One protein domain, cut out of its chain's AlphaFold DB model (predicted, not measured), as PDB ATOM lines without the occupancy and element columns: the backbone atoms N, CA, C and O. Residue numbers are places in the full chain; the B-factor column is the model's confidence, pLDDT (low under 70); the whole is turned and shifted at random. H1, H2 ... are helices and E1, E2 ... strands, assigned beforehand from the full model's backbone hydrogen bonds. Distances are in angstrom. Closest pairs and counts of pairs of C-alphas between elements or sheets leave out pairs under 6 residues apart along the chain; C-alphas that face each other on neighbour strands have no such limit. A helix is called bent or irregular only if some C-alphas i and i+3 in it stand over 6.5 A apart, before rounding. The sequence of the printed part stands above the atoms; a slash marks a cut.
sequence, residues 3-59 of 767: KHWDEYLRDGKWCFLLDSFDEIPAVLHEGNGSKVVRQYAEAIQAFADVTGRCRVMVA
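Overview. This is residues 3 to 59 of the 767 residues of an uncharacterized protein of Burkholderia sp. WAC0059 (UniProt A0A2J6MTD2). A long helix, H3, runs beside a narrow ribbon of two parallel strands, E1 and E2, in a loose frame with few contacts; the irregular helix H1 lies at one end of the long axis and the short H2 toward the other. The 57 printed residues hold three named helices and two named strands, in the order H1, E1, H2, H3, E2, and the class is mixed, helices and strands. The sheet's order is E1, E2, parallel. The whole is loose, with a radius of gyration of the C-alphas of 13.4 A and spans of 40 by 17 by 17 A.

Along the chain. Find C-alpha 3 at (58.398, 31.595, -8.951); from there H1 runs through residues 3 to 10, 13.2 A, and is irregular, with C-alphas 3 and 6 standing 7.9 A apart. Next come E1, residues 15 to 18, 9.9 A, and H2, residues 25 to 28, 5.2 A. At C-alpha 35, (27.550, 39.891, 10.483), H3 begins and runs 22.1 A to residue 50. E2, residues 55 to 58, 10.2 A, ends at C-alpha 58, (32.553, 37.450, -7.388).

Arrangement. Look first at E1 and E2, parallel at 13 degrees, with N 16 and O 55 within hydrogen-bond range at 2.8 A. E1, H2, H3 and E2 form a strand-helix-strand unit, two parallel neighbour strands with helices between, and its crossover is right-handed. The closest C-alphas of H3 and E2, those of Ala 48 and Val 56, are 6.4 A apart. H3 touches H2 with residues 36 to 40 alone, closest at the C-alphas of Val 27 and Val 37, 5.1 A. H1 is apart from H2, H3 and E2. Every O i to N i+4 pair is within hydrogen-bond range in H3, and 3 of 4 are in H1; H2 is too short for such a pair.

Size, cuts and confidence. The C-alphas farthest apart, those of Lys 3 and Gly 31, are 42.0 A from each other. The printed part has no cut, and no link is long. Look in the B-factor column for pLDDT under 70 at residue 22, residues 25 to 37 and residue 52; the mean of the printed part is 76.7.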
ATOM      1  N   LYS A   3      57.253  30.684  -8.729       71.56
ATOM      2  CA  LYS A   3      58.398  31.595  -8.951       71.56
ATOM      3  C   LYS A   3      58.048  33.014  -9.429       71.56
ATOM      4  O   LYS A   3      58.866  33.905  -9.251       71.56
ATOM      5  N   HIS A   4      56.876  33.218 -10.031       77.00
ATOM      6  CA  HIS A   4      56.454  34.516 -10.584       77.00
ATOM      7  C   HIS A   4      55.156  35.025  -9.951       77.00
ATOM      8  O   HIS A   4      54.534  35.945 -10.478       77.00
ATOM      9  N   TRP A   5      54.723  34.420  -8.839       78.75
ATOM     10  CA  TRP A   5      53.468  34.772  -8.180       78.75
ATOM     11  C   TRP A   5      53.437  36.256  -7.806       78.75
ATOM     12  O   TRP A   5      52.579  36.986  -8.298       78.75
ATOM     13  N   ASP A   6      54.436  36.709  -7.047       78.38
ATOM     14  CA  ASP A   6      54.526  38.095  -6.577       78.38
ATOM     15  C   ASP A   6      54.699  39.089  -7.724       78.38
ATOM     16  O   ASP A   6      54.148  40.186  -7.695       78.38
ATOM     17  N   GLU A   7      55.449  38.711  -8.759       80.44
ATOM     18  CA  GLU A   7      55.639  39.528  -9.957       80.44
ATOM     19  C   GLU A   7      54.311  39.734 -10.695       80.44
ATOM     20  O   GLU A   7      53.923  40.861 -10.986       80.44
ATOM     21  N   TYR A   8      53.557  38.662 -10.932       84.00
ATOM     22  CA  TYR A   8      52.286  38.729 -11.653       84.00
ATOM     23  C   TYR A   8      51.162  39.355 -10.825       84.00
ATOM     24  O   TYR A   8      50.258  39.969 -11.400       84.00
ATOM     25  N   LEU A   9      51.228  39.236  -9.495       80.94
ATOM     26  CA  LEU A   9      50.346  39.944  -8.570       80.94
ATOM     27  C   LEU A   9      50.621  41.455  -8.631       80.94
ATOM     28  O   LEU A   9      49.704  42.244  -8.855       80.94
ATOM     29  N   ARG A  10      51.899  41.861  -8.541       77.50
ATOM     30  CA  ARG A  10      52.325  43.268  -8.674       77.50
ATOM     31  C   ARG A  10      52.026  43.855 -10.051       77.50
ATOM     32  O   ARG A  10      51.757  45.052 -10.151       77.50
ATOM     33  N   ASP A  11      52.059  43.049 -11.102       83.00
ATOM     34  CA  ASP A  11      51.778  43.491 -12.471       83.00
ATOM     35  C   ASP A  11      50.279  43.513 -12.810       83.00
ATOM     36  O   ASP A  11      49.906  43.963 -13.894       83.00
ATOM     37  N   GLY A  12      49.402  43.017 -11.928       82.94
ATOM     38  CA  GLY A  12      47.964  42.931 -12.206       82.94
ATOM     39  C   GLY A  12      47.598  41.922 -13.300       82.94
ATOM     40  O   GLY A  12      46.543  42.029 -13.928       82.94
ATOM     41  N   LYS A  13      48.474  40.944 -13.561       85.12
ATOM     42  CA  LYS A  13      48.271  39.923 -14.602       85.12
ATOM     43  C   LYS A  13      47.223  38.884 -14.196       85.12
ATOM     44  O   LYS A  13      46.583  38.299 -15.068       85.12
ATOM     45  N   TRP A  14      47.022  38.679 -12.895       85.50
ATOM     46  CA  TRP A  14      46.023  37.746 -12.375       85.50
ATOM     47  C   TRP A  14      44.592  38.290 -12.432       85.50
ATOM     48  O   TRP A  14      44.330  39.475 -12.199       85.50
ATOM     49  N   CYS A  15      43.664  37.375 -12.710       87.56
ATOM     50  CA  CYS A  15      42.232  37.567 -12.553       87.56
ATOM     51  C   CYS A  15      41.710  36.487 -11.605       87.56
ATOM     52  O   CYS A  15      41.881  35.299 -11.876       87.56
ATOM     53  N   PHE A  16      41.082  36.901 -10.512       89.12
ATOM     54  CA  PHE A  16      40.479  36.021  -9.522       89.12
ATOM     55  C   PHE A  16      38.985  35.901  -9.803       89.12
ATOM     56  O   PHE A  16      38.289  36.911  -9.921       89.12
ATOM     57  N   LEU A  17      38.508  34.666  -9.929       90.06
ATOM     58  CA  LEU A  17      37.096  34.338 -10.076       90.06
ATOM     59  C   LEU A  17      36.675  33.589  -8.815       90.06
ATOM     60  O   LEU A  17      37.162  32.492  -8.559       90.06
ATOM     61  N   LEU A  18      35.818  34.216  -8.020       87.94
ATOM     62  CA  LEU A  18      35.249  33.650  -6.807       87.94
ATOM     63  C   LEU A  18      33.808  33.267  -7.136       87.94
ATOM     64  O   LEU A  18      32.958  34.145  -7.272       87.94
ATOM     65  N   ASP A  19      33.558  31.981  -7.357       82.50
ATOM     66  CA  ASP A  19      32.220  31.483  -7.680       82.50
ATOM     67  C   ASP A  19      31.432  31.159  -6.402       82.50
ATOM     68  O   ASP A  19      32.025  30.777  -5.393       82.50
ATOM     69  N   SER A  20      30.111  31.323  -6.450       77.69
ATOM     70  CA  SER A  20      29.184  30.947  -5.372       77.69
ATOM     71  C   SER A  20      29.463  31.537  -3.972       77.69
ATOM     72  O   SER A  20      29.525  30.811  -2.981       77.69
ATOM     73  N   PHE A  21      29.563  32.865  -3.830       81.75
ATOM     74  CA  PHE A  21      29.700  33.510  -2.504       81.75
ATOM     75  C   PHE A  21      28.595  33.108  -1.509       81.75
ATOM     76  O   PHE A  21      28.858  32.927  -0.322       81.75
ATOM     77  N   ASP A  22      27.361  32.937  -1.989       69.62
ATOM     78  CA  ASP A  22      26.221  32.531  -1.164       69.62
ATOM     79  C   ASP A  22      26.260  31.063  -0.708       69.62
ATOM     80  O   ASP A  22      25.429  30.660   0.107       69.62
ATOM     81  N   GLU A  23      27.221  30.282  -1.208       71.94
ATOM     82  CA  GLU A  23      27.453  28.882  -0.838       71.94
ATOM     83  C   GLU A  23      28.574  28.710   0.199       71.94
ATOM     84  O   GLU A  23      28.826  27.588   0.638       71.94
ATOM     85  N   ILE A  24      29.222  29.795   0.653       72.50
ATOM     86  CA  ILE A  24      30.150  29.729   1.791       72.50
ATOM     87  C   ILE A  24      29.365  29.189   3.005       72.50
ATOM     88  O   ILE A  24      28.333  29.774   3.334       72.50
ATOM     89  N   PRO A  25      29.814  28.124   3.702       63.66
ATOM     90  CA  PRO A  25      29.038  27.471   4.768       63.66
ATOM     91  C   PRO A  25      28.501  28.439   5.826       63.66
ATOM     92  O   PRO A  25      27.327  28.400   6.184       63.66
ATOM     93  N   ALA A  26      29.351  29.374   6.242       64.88
ATOM     94  CA  ALA A  26      29.037  30.397   7.227       64.88
ATOM     95  C   ALA A  26      28.117  31.519   6.687       64.88
ATOM     96  O   ALA A  26      27.558  32.278   7.459       64.88
ATOM     97  N   VAL A  27      27.935  31.633   5.368       66.50
ATOM     98  CA  VAL A  27      27.010  32.577   4.696       66.50
ATOM     99  C   VAL A  27      25.688  31.895   4.315       66.50
ATOM    100  O   VAL A  27      24.647  32.541   4.149       66.50
ATOM    101  N   LEU A  28      25.706  30.574   4.158       63.66
ATOM    102  CA  LEU A  28      24.600  29.815   3.601       63.66
ATOM    103  C   LEU A  28      23.361  29.798   4.505       63.66
ATOM    104  O   LEU A  28      22.255  30.018   4.002       63.66
ATOM    105  N   HIS A  29      23.529  29.520   5.797       59.19
ATOM    106  CA  HIS A  29      22.417  29.410   6.756       59.19
ATOM    107  C   HIS A  29      22.017  30.742   7.364       59.19
ATOM    108  O   HIS A  29      21.008  30.838   8.054       59.19
ATOM    109  N   GLU A  30      22.801  31.768   7.089       61.16
ATOM    110  CA  GLU A  30      22.564  33.085   7.619       61.16
ATOM    111  C   GLU A  30      21.460  33.798   6.842       61.16
ATOM    112  O   GLU A  30      21.317  33.639   5.614       61.16
ATOM    113  N   GLY A  31      20.688  34.596   7.582       53.34
ATOM    114  CA  GLY A  31      19.773  35.576   7.019       53.34
ATOM    115  C   GLY A  31      20.511  36.499   6.054       53.34
ATOM    116  O   GLY A  31      21.739  36.645   6.094       53.34
ATOM    117  N   ASN A  32      19.767  37.098   5.123       49.34
ATOM    118  CA  ASN A  32      20.363  38.080   4.231       49.34
ATOM    119  C   ASN A  32      20.891  39.223   5.092       49.34
ATOM    120  O   ASN A  32      20.108  40.010   5.606       49.34
ATOM    121  N   GLY A  33      22.214  39.302   5.217       50.53
ATOM    122  CA  GLY A  33      22.838  40.383   5.946       50.53
ATOM    123  C   GLY A  33      23.390  40.134   7.328       50.53
ATOM    124  O   GLY A  33      23.643  41.095   8.051       50.53
ATOM    125  N   SER A  34      23.599  38.878   7.707       57.47
ATOM    126  CA  SER A  34      24.276  38.619   8.968       57.47
ATOM    127  C   SER A  34      25.684  39.221   8.997       57.47
ATOM    128  O   SER A  34      26.373  39.354   7.971       57.47
ATOM    129  N   LYS A  35      26.158  39.514  10.212       62.97
ATOM    130  CA  LYS A  35      27.550  39.891  10.483       62.97
ATOM    131  C   LYS A  35      28.560  38.959   9.814       62.97
ATOM    132  O   LYS A  35      29.608  39.416   9.361       62.97
ATOM    133  N   VAL A  36      28.237  37.673   9.711       67.75
ATOM    134  CA  VAL A  36      29.088  36.672   9.068       67.75
ATOM    135  C   VAL A  36      29.204  36.948   7.567       67.75
ATOM    136  O   VAL A  36      30.318  37.072   7.060       67.75
ATOM    137  N   VAL A  37      28.088  37.167   6.858       69.38
ATOM    138  CA  VAL A  37      28.108  37.547   5.429       69.38
ATOM    139  C   VAL A  37      28.976  38.781   5.197       69.38
ATOM    140  O   VAL A  37      29.775  38.824   4.257       69.38
ATOM    141  N   ARG A  38      28.867  39.771   6.086       70.56
ATOM    142  CA  ARG A  38      29.661  40.996   6.017       70.56
ATOM    143  C   ARG A  38      31.145  40.746   6.252       70.56
ATOM    144  O   ARG A  38      31.949  41.255   5.481       70.56
ATOM    145  N   GLN A  39      31.515  39.943   7.245       79.25
ATOM    146  CA  GLN A  39      32.913  39.586   7.498       79.25
ATOM    147  C   GLN A  39      33.551  38.910   6.283       79.25
ATOM    148  O   GLN A  39      34.665  39.265   5.897       79.25
ATOM    149  N   TYR A  40      32.835  37.993   5.627       83.69
ATOM    150  CA  TYR A  40      33.325  37.366   4.399       83.69
ATOM    151  C   TYR A  40      33.415  38.357   3.237       83.69
ATOM    152  O   TYR A  40      34.393  38.341   2.490       83.69
ATOM    153  N   ALA A  41      32.441  39.256   3.090       82.94
ATOM    154  CA  ALA A  41      32.498  40.303   2.075       82.94
ATOM    155  C   ALA A  41      33.673  41.268   2.311       82.94
ATOM    156  O   ALA A  41      34.421  41.560   1.380       82.94
ATOM    157  N   GLU A  42      33.884  41.716   3.550       83.56
ATOM    158  CA  GLU A  42      35.003  42.571   3.955       83.56
ATOM    159  C   GLU A  42      36.350  41.863   3.781       83.56
ATOM    160  O   GLU A  42      37.307  42.488   3.332       83.56
ATOM    161  N   ALA A  43      36.429  40.555   4.034       86.56
ATOM    162  CA  ALA A  43      37.625  39.765   3.755       86.56
ATOM    163  C   ALA A  43      37.939  39.707   2.249       86.56
ATOM    164  O   ALA A  43      39.090  39.892   1.848       86.56
ATOM    165  N   ILE A  44      36.924  39.515   1.398       87.00
ATOM    166  CA  ILE A  44      37.084  39.558  -0.065       87.00
ATOM    167  C   ILE A  44      37.491  40.961  -0.529       87.00
ATOM    168  O   ILE A  44      38.341  41.097  -1.409       87.00
ATOM    169  N   GLN A  45      36.921  42.007   0.072       84.31
ATOM    170  CA  GLN A  45      37.302  43.392  -0.194       84.31
ATOM    171  C   GLN A  45      38.758  43.652   0.197       84.31
ATOM    172  O   GLN A  45      39.515  44.167  -0.618       84.31
ATOM    173  N   ALA A  46      39.169  43.245   1.398       84.75
ATOM    174  CA  ALA A  46      40.544  43.377   1.865       84.75
ATOM    175  C   ALA A  46      41.517  42.627   0.944       84.75
ATOM    176  O   ALA A  46      42.565  43.157   0.581       84.75
ATOM    177  N   PHE A  47      41.144  41.429   0.485       85.81
ATOM    178  CA  PHE A  47      41.906  40.688  -0.517       85.81
ATOM    179  C   PHE A  47      42.012  41.450  -1.850       85.81
ATOM    180  O   PHE A  47      43.100  41.556  -2.424       85.81
ATOM    181  N   ALA A  48      40.910  42.019  -2.342       83.50
ATOM    182  CA  ALA A  48      40.906  42.819  -3.565       83.50
ATOM    183  C   ALA A  48      41.759  44.094  -3.430       83.50
ATOM    184  O   ALA A  48      42.470  44.452  -4.367       83.50
ATOM    185  N   ASP A  49      41.750  44.736  -2.261       81.88
ATOM    186  CA  ASP A  49      42.538  45.939  -1.980       81.88
ATOM    187  C   ASP A  49      44.042  45.629  -1.917       81.88
ATOM    188  O   ASP A  49      44.848  46.340  -2.523       81.88
ATOM    189  N   VAL A  50      44.433  44.524  -1.268       79.06
ATOM    190  CA  VAL A  50      45.830  44.047  -1.233       79.06
ATOM    191  C   VAL A  50      46.324  43.673  -2.630       79.06
ATOM    192  O   VAL A  50      47.465  43.953  -2.994       79.06
ATOM    193  N   THR A  51      45.458  43.070  -3.443       73.31
ATOM    194  CA  THR A  51      45.792  42.659  -4.809       73.31
ATOM    195  C   THR A  51      45.588  43.768  -5.840       73.31
ATOM    196  O   THR A  51      45.698  43.470  -7.021       73.31
ATOM    197  N   GLY A  52      45.363  45.026  -5.428       64.75
ATOM    198  CA  GLY A  52      44.702  46.139  -6.142       64.75
ATOM    199  C   GLY A  52      45.055  46.490  -7.601       64.75
ATOM    200  O   GLY A  52      44.458  47.407  -8.161       64.75
ATOM    201  N   ARG A  53      45.984  45.790  -8.259       74.56
ATOM    202  CA  ARG A  53      46.169  45.805  -9.725       74.56
ATOM    203  C   ARG A  53      45.507  44.619 -10.439       74.56
ATOM    204  O   ARG A  53      45.287  44.682 -11.647       74.56
ATOM    205  N   CYS A  54      45.206  43.544  -9.723       83.19
ATOM    206  CA  CYS A  54      44.512  42.361 -10.209       83.19
ATOM    207  C   CYS A  54      43.004  42.604 -10.303       83.19
ATOM    208  O   CYS A  54      42.425  43.420  -9.588       83.19
ATOM    209  N   ARG A  55      42.354  41.864 -11.200       86.44
ATOM    210  CA  ARG A  55      40.892  41.877 -11.328       86.44
ATOM    211  C   ARG A  55      40.303  40.807 -10.421       86.44
ATOM    212  O   ARG A  55      40.778  39.676 -10.449       86.44
ATOM    213  N   VAL A  56      39.259  41.141  -9.672       88.25
ATOM    214  CA  VAL A  56      38.497  40.179  -8.867       88.25
ATOM    215  C   VAL A  56      37.042  40.225  -9.313       88.25
ATOM    216  O   VAL A  56      36.465  41.301  -9.469       88.25
ATOM    217  N   MET A  57      36.456  39.059  -9.569       89.31
ATOM    218  CA  MET A  57      35.043  38.901  -9.903       89.31
ATOM    219  C   MET A  57      34.429  37.912  -8.923       89.31
ATOM    220  O   MET A  57      34.977  36.832  -8.724       89.31
ATOM    221  N   VAL A  58      33.297  38.287  -8.333       88.50
ATOM    222  CA  VAL A  58      32.553  37.450  -7.388       88.50
ATOM    223  C   VAL A  58      31.199  37.125  -7.999       88.50
ATOM    224  O   VAL A  58      30.453  38.037  -8.363       88.50
ATOM    225  N   ALA A  59      30.881  35.841  -8.120       87.81
ATOM    226  CA  ALA A  59      29.557  35.372  -8.491       87.81
ATOM    227  C   ALA A  59      28.752  35.036  -7.228       87.81
ATOM    228  O   ALA A  59      29.276  34.525  -6.240       87.81
TER     229      ALA A  59